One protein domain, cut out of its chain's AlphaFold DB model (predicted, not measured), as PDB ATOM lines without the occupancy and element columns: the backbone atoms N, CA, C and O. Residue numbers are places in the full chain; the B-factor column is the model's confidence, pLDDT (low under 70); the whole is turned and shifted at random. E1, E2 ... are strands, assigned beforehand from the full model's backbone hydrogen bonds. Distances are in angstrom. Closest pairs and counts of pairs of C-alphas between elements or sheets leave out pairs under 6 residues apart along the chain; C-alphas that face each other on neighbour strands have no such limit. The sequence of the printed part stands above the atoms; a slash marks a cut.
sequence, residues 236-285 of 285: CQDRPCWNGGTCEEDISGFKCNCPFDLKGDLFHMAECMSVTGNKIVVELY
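Overview. This is residues 236 to 285 of the 285 residues of an uncharacterized protein of Hirundo rustica rustica (UniProt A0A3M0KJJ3). Two short antiparallel hairpins, E1 with E2 and E5 with E6, lie one over the other at one end of an elongated domain, with E2 next to E5, while a third, smaller hairpin, E3 with E4, carries the length on as a thin arm at the other end. E2 runs on into E3 and E4 runs on into E5, and the first residues loop along the body, where residues 241 to 242 pair with E5. The printed part has 50 residues, with no named helix and six named strands, E1 to E6 in order along the chain, in three antiparallel sheets of two strands each; the class is all strand. It is only just compact, close to loose, with a radius of gyration of the C-alphas of 11.7 A, and the C-alphas span 36 by 19 by 16 A.

Arrangement. Residues 241 to 242 make a short antiparallel pairing with residues 273 to 274 of E5, residues 272 to 276. E1, residues 246 to 250, and E2, residues 253 to 257, are a hairpin, antiparallel at 147 degrees between their directions; N 246 and O 257 are 2.8 A apart and N 255 and O 248 2.8 A, both within hydrogen-bond range. E2 runs on at 3 degrees, across a break of 2 residues, into E3, residues 260 to 262. E3 and E4, residues 267 to 269, are a hairpin, antiparallel at 146 degrees; C-alphas 260 and 269 face each other at 5.6 A, but no backbone N and O across this pair are within hydrogen-bond range. E4 runs on into E5 at 17 degrees, again across 2 residues. E5 and E6, residues 279 to 283, are a hairpin, antiparallel at 153 degrees, with N 274 and O 281 at 2.9 A and N 283 and O 272 at 3.0 A, within hydrogen-bond range. Between hairpins, the closest C-alphas of E2 and E5 are those of Cys 256 and Ser 274, 6.4 A apart. E1 and E5 are apart, and so are E3 and E6.

Along the chain. E1 begins at C-alpha 246 (38.548, -20.399, -17.970) and is 12.7 A long; E2 is 13.5 A. E3 and E4 have three residues each, and C-alpha 267 of E4 is at (51.785, -19.487, -4.648). E5 is 13.5 A long, and E6 is 12.4 A, ending at C-alpha 283 (46.948, -29.028, -16.074).

Size, cuts and confidence. The two C-alphas farthest apart, those of Asp 265 and Gly 277, are 37.4 A apart. The printed part has no cut and ends at residue 285, the chain's last. The five links between strands are tight. The mean pLDDT of the printed part is 73.1; residues 251 to 252, 260 to 271 and 283 to 285 are under 70.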
ATOM      1  N   CYS A 236      35.051 -24.865 -26.361       87.12
ATOM      2  CA  CYS A 236      34.648 -24.286 -25.083       87.12
ATOM      3  C   CYS A 236      33.138 -24.340 -24.808       87.12
ATOM      4  O   CYS A 236      32.724 -24.076 -23.674       87.12
ATOM      5  N   GLN A 237      32.310 -24.695 -25.799       86.88
ATOM      6  CA  GLN A 237      30.846 -24.678 -25.695       86.88
ATOM      7  C   GLN A 237      30.328 -25.549 -24.539       86.88
ATOM      8  O   GLN A 237      29.431 -25.129 -23.806       86.88
ATOM      9  N   ASP A 238      30.935 -26.718 -24.331       85.88
ATOM     10  CA  ASP A 238      30.538 -27.673 -23.288       85.88
ATOM     11  C   ASP A 238      31.254 -27.437 -21.947       85.88
ATOM     12  O   ASP A 238      31.155 -28.253 -21.031       85.88
ATOM     13  N   ARG A 239      31.953 -26.301 -21.805       85.50
ATOM     14  CA  ARG A 239      32.706 -25.909 -20.601       85.50
ATOM     15  C   ARG A 239      33.655 -27.029 -20.136       85.50
ATOM     16  O   ARG A 239      33.540 -27.510 -19.007       85.50
ATOM     17  N   PRO A 240      34.614 -27.441 -20.985       86.12
ATOM     18  CA  PRO A 240      35.503 -28.566 -20.695       86.12
ATOM     19  C   PRO A 240      36.515 -28.281 -19.573       86.12
ATOM     20  O   PRO A 240      37.160 -29.213 -19.099       86.12
ATOM     21  N   CYS A 241      36.649 -27.021 -19.142       86.25
ATOM     22  CA  CYS A 241      37.520 -26.595 -18.049       86.25
ATOM     23  C   CYS A 241      36.791 -26.647 -16.703       86.25
ATOM     24  O   CYS A 241      35.804 -25.943 -16.481       86.25
ATOM     25  N   TRP A 242      37.284 -27.496 -15.806       83.69
ATOM     26  CA  TRP A 242      36.704 -27.746 -14.485       83.69
ATOM     27  C   TRP A 242      37.533 -27.047 -13.392       83.69
ATOM     28  O   TRP A 242      38.586 -26.477 -13.671       83.69
ATOM     29  N   ASN A 243      37.047 -27.037 -12.143       81.88
ATOM     30  CA  ASN A 243      37.693 -26.373 -10.993       81.88
ATOM     31  C   ASN A 243      37.984 -24.872 -11.194       81.88
ATOM     32  O   ASN A 243      39.017 -24.358 -10.779       81.88
ATOM     33  N   GLY A 244      37.063 -24.152 -11.842       78.19
ATOM     34  CA  GLY A 244      37.181 -22.702 -12.028       78.19
ATOM     35  C   GLY A 244      38.115 -22.268 -13.162       78.19
ATOM     36  O   GLY A 244      38.319 -21.068 -13.329       78.19
ATOM     37  N   GLY A 245      38.648 -23.206 -13.956       84.31
ATOM     38  CA  GLY A 245      39.406 -22.888 -15.166       84.31
ATOM     39  C   GLY A 245      38.564 -22.143 -16.210       84.31
ATOM     40  O   GLY A 245      37.403 -22.483 -16.452       84.31
ATOM     41  N   THR A 246      39.153 -21.132 -16.848       87.25
ATOM     42  CA  THR A 246      38.548 -20.399 -17.970       87.25
ATOM     43  C   THR A 246      38.963 -21.048 -19.283       87.25
ATOM     44  O   THR A 246      40.146 -21.287 -19.497       87.25
ATOM     45  N   CYS A 247      37.998 -21.348 -20.152       89.19
ATOM     46  CA  CYS A 247      38.276 -21.952 -21.451       89.19
ATOM     47  C   CYS A 247      38.584 -20.886 -22.503       89.19
ATOM     48  O   CYS A 247      37.827 -19.923 -22.635       89.19
ATOM     49  N   GLU A 248      39.648 -21.093 -23.272       88.19
ATOM     50  CA  GLU A 248      40.009 -20.295 -24.444       88.19
ATOM     51  C   GLU A 248      40.133 -21.203 -25.676       88.19
ATOM     52  O   GLU A 248      40.738 -22.274 -25.601       88.19
ATOM     53  N   GLU A 249      39.550 -20.788 -26.805       81.88
ATOM     54  CA  GLU A 249      39.717 -21.485 -28.088       81.88
ATOM     55  C   GLU A 249      41.172 -21.357 -28.568       81.88
ATOM     56  O   GLU A 249      41.762 -20.276 -28.511       81.88
ATOM     57  N   ASP A 250      41.745 -22.449 -29.074       75.38
ATOM     58  CA  ASP A 250      43.107 -22.497 -29.611       75.38
ATOM     59  C   ASP A 250      43.126 -23.218 -30.974       75.38
ATOM     60  O   ASP A 250      42.221 -23.972 -31.326       75.38
ATOM     61  N   ILE A 251      44.179 -23.021 -31.770       66.56
ATOM     62  CA  ILE A 251      44.312 -23.551 -33.141       66.56
ATOM     63  C   ILE A 251      44.243 -25.090 -33.190       66.56
ATOM     64  O   ILE A 251      43.890 -25.655 -34.225       66.56
ATOM     65  N   SER A 252      44.561 -25.771 -32.084       65.69
ATOM     66  CA  SER A 252      44.498 -27.237 -31.961       65.69
ATOM     67  C   SER A 252      43.338 -27.743 -31.085       65.69
ATOM     68  O   SER A 252      43.302 -28.935 -30.780       65.69
ATOM     69  N   GLY A 253      42.412 -26.869 -30.669       78.31
ATOM     70  CA  GLY A 253      41.269 -27.219 -29.823       78.31
ATOM     71  C   GLY A 253      40.942 -26.128 -28.802       78.31
ATOM     72  O   GLY A 253      40.470 -25.052 -29.151       78.31
ATOM     73  N   PHE A 254      41.197 -26.399 -27.522       83.38
ATOM     74  CA  PHE A 254      41.011 -25.431 -26.441       83.38
ATOM     75  C   PHE A 254      42.128 -25.523 -25.411       83.38
ATOM     76  O   PHE A 254      42.789 -26.555 -25.281       83.38
ATOM     77  N   LYS A 255      42.280 -24.450 -24.638       83.31
ATOM     78  CA  LYS A 255      43.165 -24.366 -23.483       83.31
ATOM     79  C   LYS A 255      42.371 -23.972 -22.240       83.31
ATOM     80  O   LYS A 255      41.485 -23.119 -22.312       83.31
ATOM     81  N   CYS A 256      42.703 -24.571 -21.098       84.44
ATOM     82  CA  CYS A 256      42.150 -24.174 -19.808       84.44
ATOM     83  C   CYS A 256      43.130 -23.289 -19.040       84.44
ATOM     84  O   CYS A 256      44.193 -23.728 -18.615       84.44
ATOM     85  N   ASN A 257      42.746 -22.041 -18.804       83.56
ATOM     86  CA  ASN A 257      43.491 -21.127 -17.950       83.56
ATOM     87  C   ASN A 257      43.011 -21.277 -16.504       83.56
ATOM     88  O   ASN A 257      41.897 -20.865 -16.161       83.56
ATOM     89  N   CYS A 258      43.838 -21.891 -15.657       79.25
ATOM     90  CA  CYS A 258      43.528 -22.099 -14.246       79.25
ATOM     91  C   CYS A 258      43.648 -20.786 -13.443       79.25
ATOM     92  O   CYS A 258      44.570 -20.002 -13.687       79.25
ATOM     93  N   PRO A 259      42.751 -20.525 -12.474       74.44
ATOM     94  CA  PRO A 259      42.897 -19.396 -11.562       74.44
ATOM     95  C   PRO A 259      44.076 -19.619 -10.600       74.44
ATOM     96  O   PRO A 259      44.347 -20.742 -10.189       74.44
ATOM     97  N   PHE A 260      44.763 -18.549 -10.200       68.25
ATOM     98  CA  PHE A 260      45.755 -18.612  -9.124       68.25
ATOM     99  C   PHE A 260      45.067 -18.367  -7.777       68.25
ATOM    100  O   PHE A 260      44.399 -17.344  -7.612       68.25
ATOM    101  N   ASP A 261      45.262 -19.262  -6.806       59.66
ATOM    102  CA  ASP A 261      44.804 -19.046  -5.433       59.66
ATOM    103  C   ASP A 261      45.902 -18.338  -4.623       59.66
ATOM    104  O   ASP A 261      46.921 -18.919  -4.242       59.66
ATOM    105  N   LEU A 262      45.686 -17.057  -4.313       53.56
ATOM    106  CA  LEU A 262      46.507 -16.323  -3.346       53.56
ATOM    107  C   LEU A 262      45.979 -16.597  -1.933       53.56
ATOM    108  O   LEU A 262      45.132 -15.864  -1.417       53.56
ATOM    109  N   LYS A 263      46.477 -17.655  -1.286       48.50
ATOM    110  CA  LYS A 263      46.221 -17.912   0.140       48.50
ATOM    111  C   LYS A 263      47.534 -18.006   0.921       48.50
ATOM    112  O   LYS A 263      48.147 -19.065   1.001       48.50
ATOM    113  N   GLY A 264      47.909 -16.883   1.545       51.94
ATOM    114  CA  GLY A 264      49.173 -16.730   2.278       51.94
ATOM    115  C   GLY A 264      50.376 -16.611   1.340       51.94
ATOM    116  O   GLY A 264      50.229 -16.797   0.139       51.94
ATOM    117  N   ASP A 265      51.554 -16.289   1.877       55.56
ATOM    118  CA  ASP A 265      52.797 -16.004   1.129       55.56
ATOM    119  C   ASP A 265      53.397 -17.211   0.357       55.56
ATOM    120  O   ASP A 265      54.606 -17.291   0.139       55.56
ATOM    121  N   LEU A 266      52.571 -18.164  -0.082       56.59
ATOM    122  CA  LEU A 266      52.929 -19.227  -1.013       56.59
ATOM    123  C   LEU A 266      51.942 -19.257  -2.186       56.59
ATOM    124  O   LEU A 266      50.736 -19.403  -1.994       56.59
ATOM    125  N   PHE A 267      52.485 -19.166  -3.403       57.69
ATOM    126  CA  PHE A 267      51.785 -19.487  -4.648       57.69
ATOM    127  C   PHE A 267      51.310 -20.945  -4.584       57.69
ATOM    128  O   PHE A 267      52.099 -21.860  -4.815       57.69
ATOM    129  N   HIS A 268      50.037 -21.178  -4.271       54.16
ATOM    130  CA  HIS A 268      49.409 -22.463  -4.551       54.16
ATOM    131  C   HIS A 268      48.730 -22.351  -5.917       54.16
ATOM    132  O   HIS A 268      47.729 -21.655  -6.085       54.16
ATOM    133  N   MET A 269      49.325 -23.006  -6.910       55.38
ATOM    134  CA  MET A 269      48.695 -23.253  -8.203       55.38
ATOM    135  C   MET A 269      47.376 -24.005  -7.988       55.38
ATOM    136  O   MET A 269      47.367 -25.040  -7.320       55.38
ATOM    137  N   ALA A 270      46.252 -23.494  -8.496       56.72
ATOM    138  CA  ALA A 270      45.017 -24.270  -8.465       56.72
ATOM    139  C   ALA A 270      45.084 -25.341  -9.559       56.72
ATOM    140  O   ALA A 270      45.326 -25.032 -10.725       56.72
ATOM    141  N   GLU A 271      44.853 -26.602  -9.195       64.69
ATOM    142  CA  GLU A 271      44.735 -27.694 -10.161       64.69
ATOM    143  C   GLU A 271      43.409 -27.551 -10.925       64.69
ATOM    144  O   GLU A 271      42.332 -27.867 -10.398       64.69
ATOM    145  N   CYS A 272      43.468 -27.082 -12.174       70.94
ATOM    146  CA  CYS A 272      42.333 -27.180 -13.083       70.94
ATOM    147  C   CYS A 272      42.492 -28.363 -14.041       70.94
ATOM    148  O   CYS A 272      43.589 -28.856 -14.307       70.94
ATOM    149  N   MET A 273      41.355 -28.884 -14.494       76.56
ATOM    150  CA  MET A 273      41.305 -30.088 -15.319       76.56
ATOM    151  C   MET A 273      40.603 -29.771 -16.630       76.56
ATOM    152  O   MET A 273      39.585 -29.073 -16.630       76.56
ATOM    153  N   SER A 274      41.132 -30.307 -17.725       79.44
ATOM    154  CA  SER A 274      40.498 -30.302 -19.038       79.44
ATOM    155  C   SER A 274      39.956 -31.697 -19.353       79.44
ATOM    156  O   SER A 274      40.604 -32.720 -19.104       79.44
ATOM    157  N   VAL A 275      38.728 -31.756 -19.871       75.69
ATOM    158  CA  VAL A 275      38.095 -33.010 -20.302       75.69
ATOM    159  C   VAL A 275      37.922 -32.989 -21.815       75.69
ATOM    160  O   VAL A 275      37.304 -32.083 -22.368       75.69
ATOM    161  N   THR A 276      38.455 -34.002 -22.500       74.06
ATOM    162  CA  THR A 276      38.285 -34.174 -23.951       74.06
ATOM    163  C   THR A 276      37.869 -35.612 -24.249       74.06
ATOM    164  O   THR A 276      38.668 -36.549 -24.154       74.06
ATOM    165  N   GLY A 277      36.594 -35.810 -24.588       74.94
ATOM    166  CA  GLY A 277      36.015 -37.150 -24.709       74.94
ATOM    167  C   GLY A 277      36.121 -37.916 -23.384       74.94
ATOM    168  O   GLY A 277      35.624 -37.453 -22.365       74.94
ATOM    169  N   ASN A 278      36.812 -39.062 -23.389       71.94
ATOM    170  CA  ASN A 278      37.041 -39.886 -22.190       71.94
ATOM    171  C   ASN A 278      38.394 -39.621 -21.503       71.94
ATOM    172  O   ASN A 278      38.793 -40.384 -20.622       71.94
ATOM    173  N   LYS A 279      39.142 -38.597 -21.928       74.94
ATOM    174  CA  LYS A 279      40.431 -38.239 -21.326       74.94
ATOM    175  C   LYS A 279      40.255 -37.056 -20.382       74.94
ATOM    176  O   LYS A 279      39.665 -36.050 -20.764       74.94
ATOM    177  N   ILE A 280      40.808 -37.194 -19.181       76.88
ATOM    178  CA  ILE A 280      40.957 -36.119 -18.199       76.88
ATOM    179  C   ILE A 280      42.442 -35.774 -18.159       76.88
ATOM    180  O   ILE A 280      43.271 -36.659 -17.932       76.88
ATOM    181  N   VAL A 281      42.773 -34.512 -18.403       77.81
ATOM    182  CA  VAL A 281      44.131 -33.987 -18.280       77.81
ATOM    183  C   VAL A 281      44.139 -33.016 -17.109       77.81
ATOM    184  O   VAL A 281      43.318 -32.104 -17.037       77.81
ATOM    185  N   VAL A 282      45.043 -33.247 -16.159       72.06
ATOM    186  CA  VAL A 282      45.294 -32.314 -15.059       72.06
ATOM    187  C   VAL A 282      46.363 -31.344 -15.541       72.06
ATOM    188  O   VAL A 282      47.481 -31.767 -15.843       72.06
ATOM    189  N   GLU A 283      46.010 -30.067 -15.660       65.81
ATOM    190  CA  GLU A 283      46.948 -29.028 -16.074       65.81
ATOM    191  C   GLU A 283      47.589 -28.427 -14.820       65.81
ATOM    192  O   GLU A 283      46.950 -27.731 -14.032       65.81
ATOM    193  N   LEU A 284      48.859 -28.772 -14.610       57.66
ATOM    194  CA  LEU A 284      49.691 -28.242 -13.536       57.66
ATOM    195  C   LEU A 284      50.487 -27.057 -14.105       57.66
ATOM    196  O   LEU A 284      51.411 -27.280 -14.889       57.66
ATOM    197  N   TYR A 285      50.127 -25.825 -13.731       55.25
ATOM    198  CA  TYR A 285      50.886 -24.603 -14.048       55.25
ATOM    199  C   TYR A 285      51.536 -23.968 -12.825       55.25
ATOM    200  O   TYR A 285      50.792 -23.621 -11.884       55.25
TER     201      TYR A 285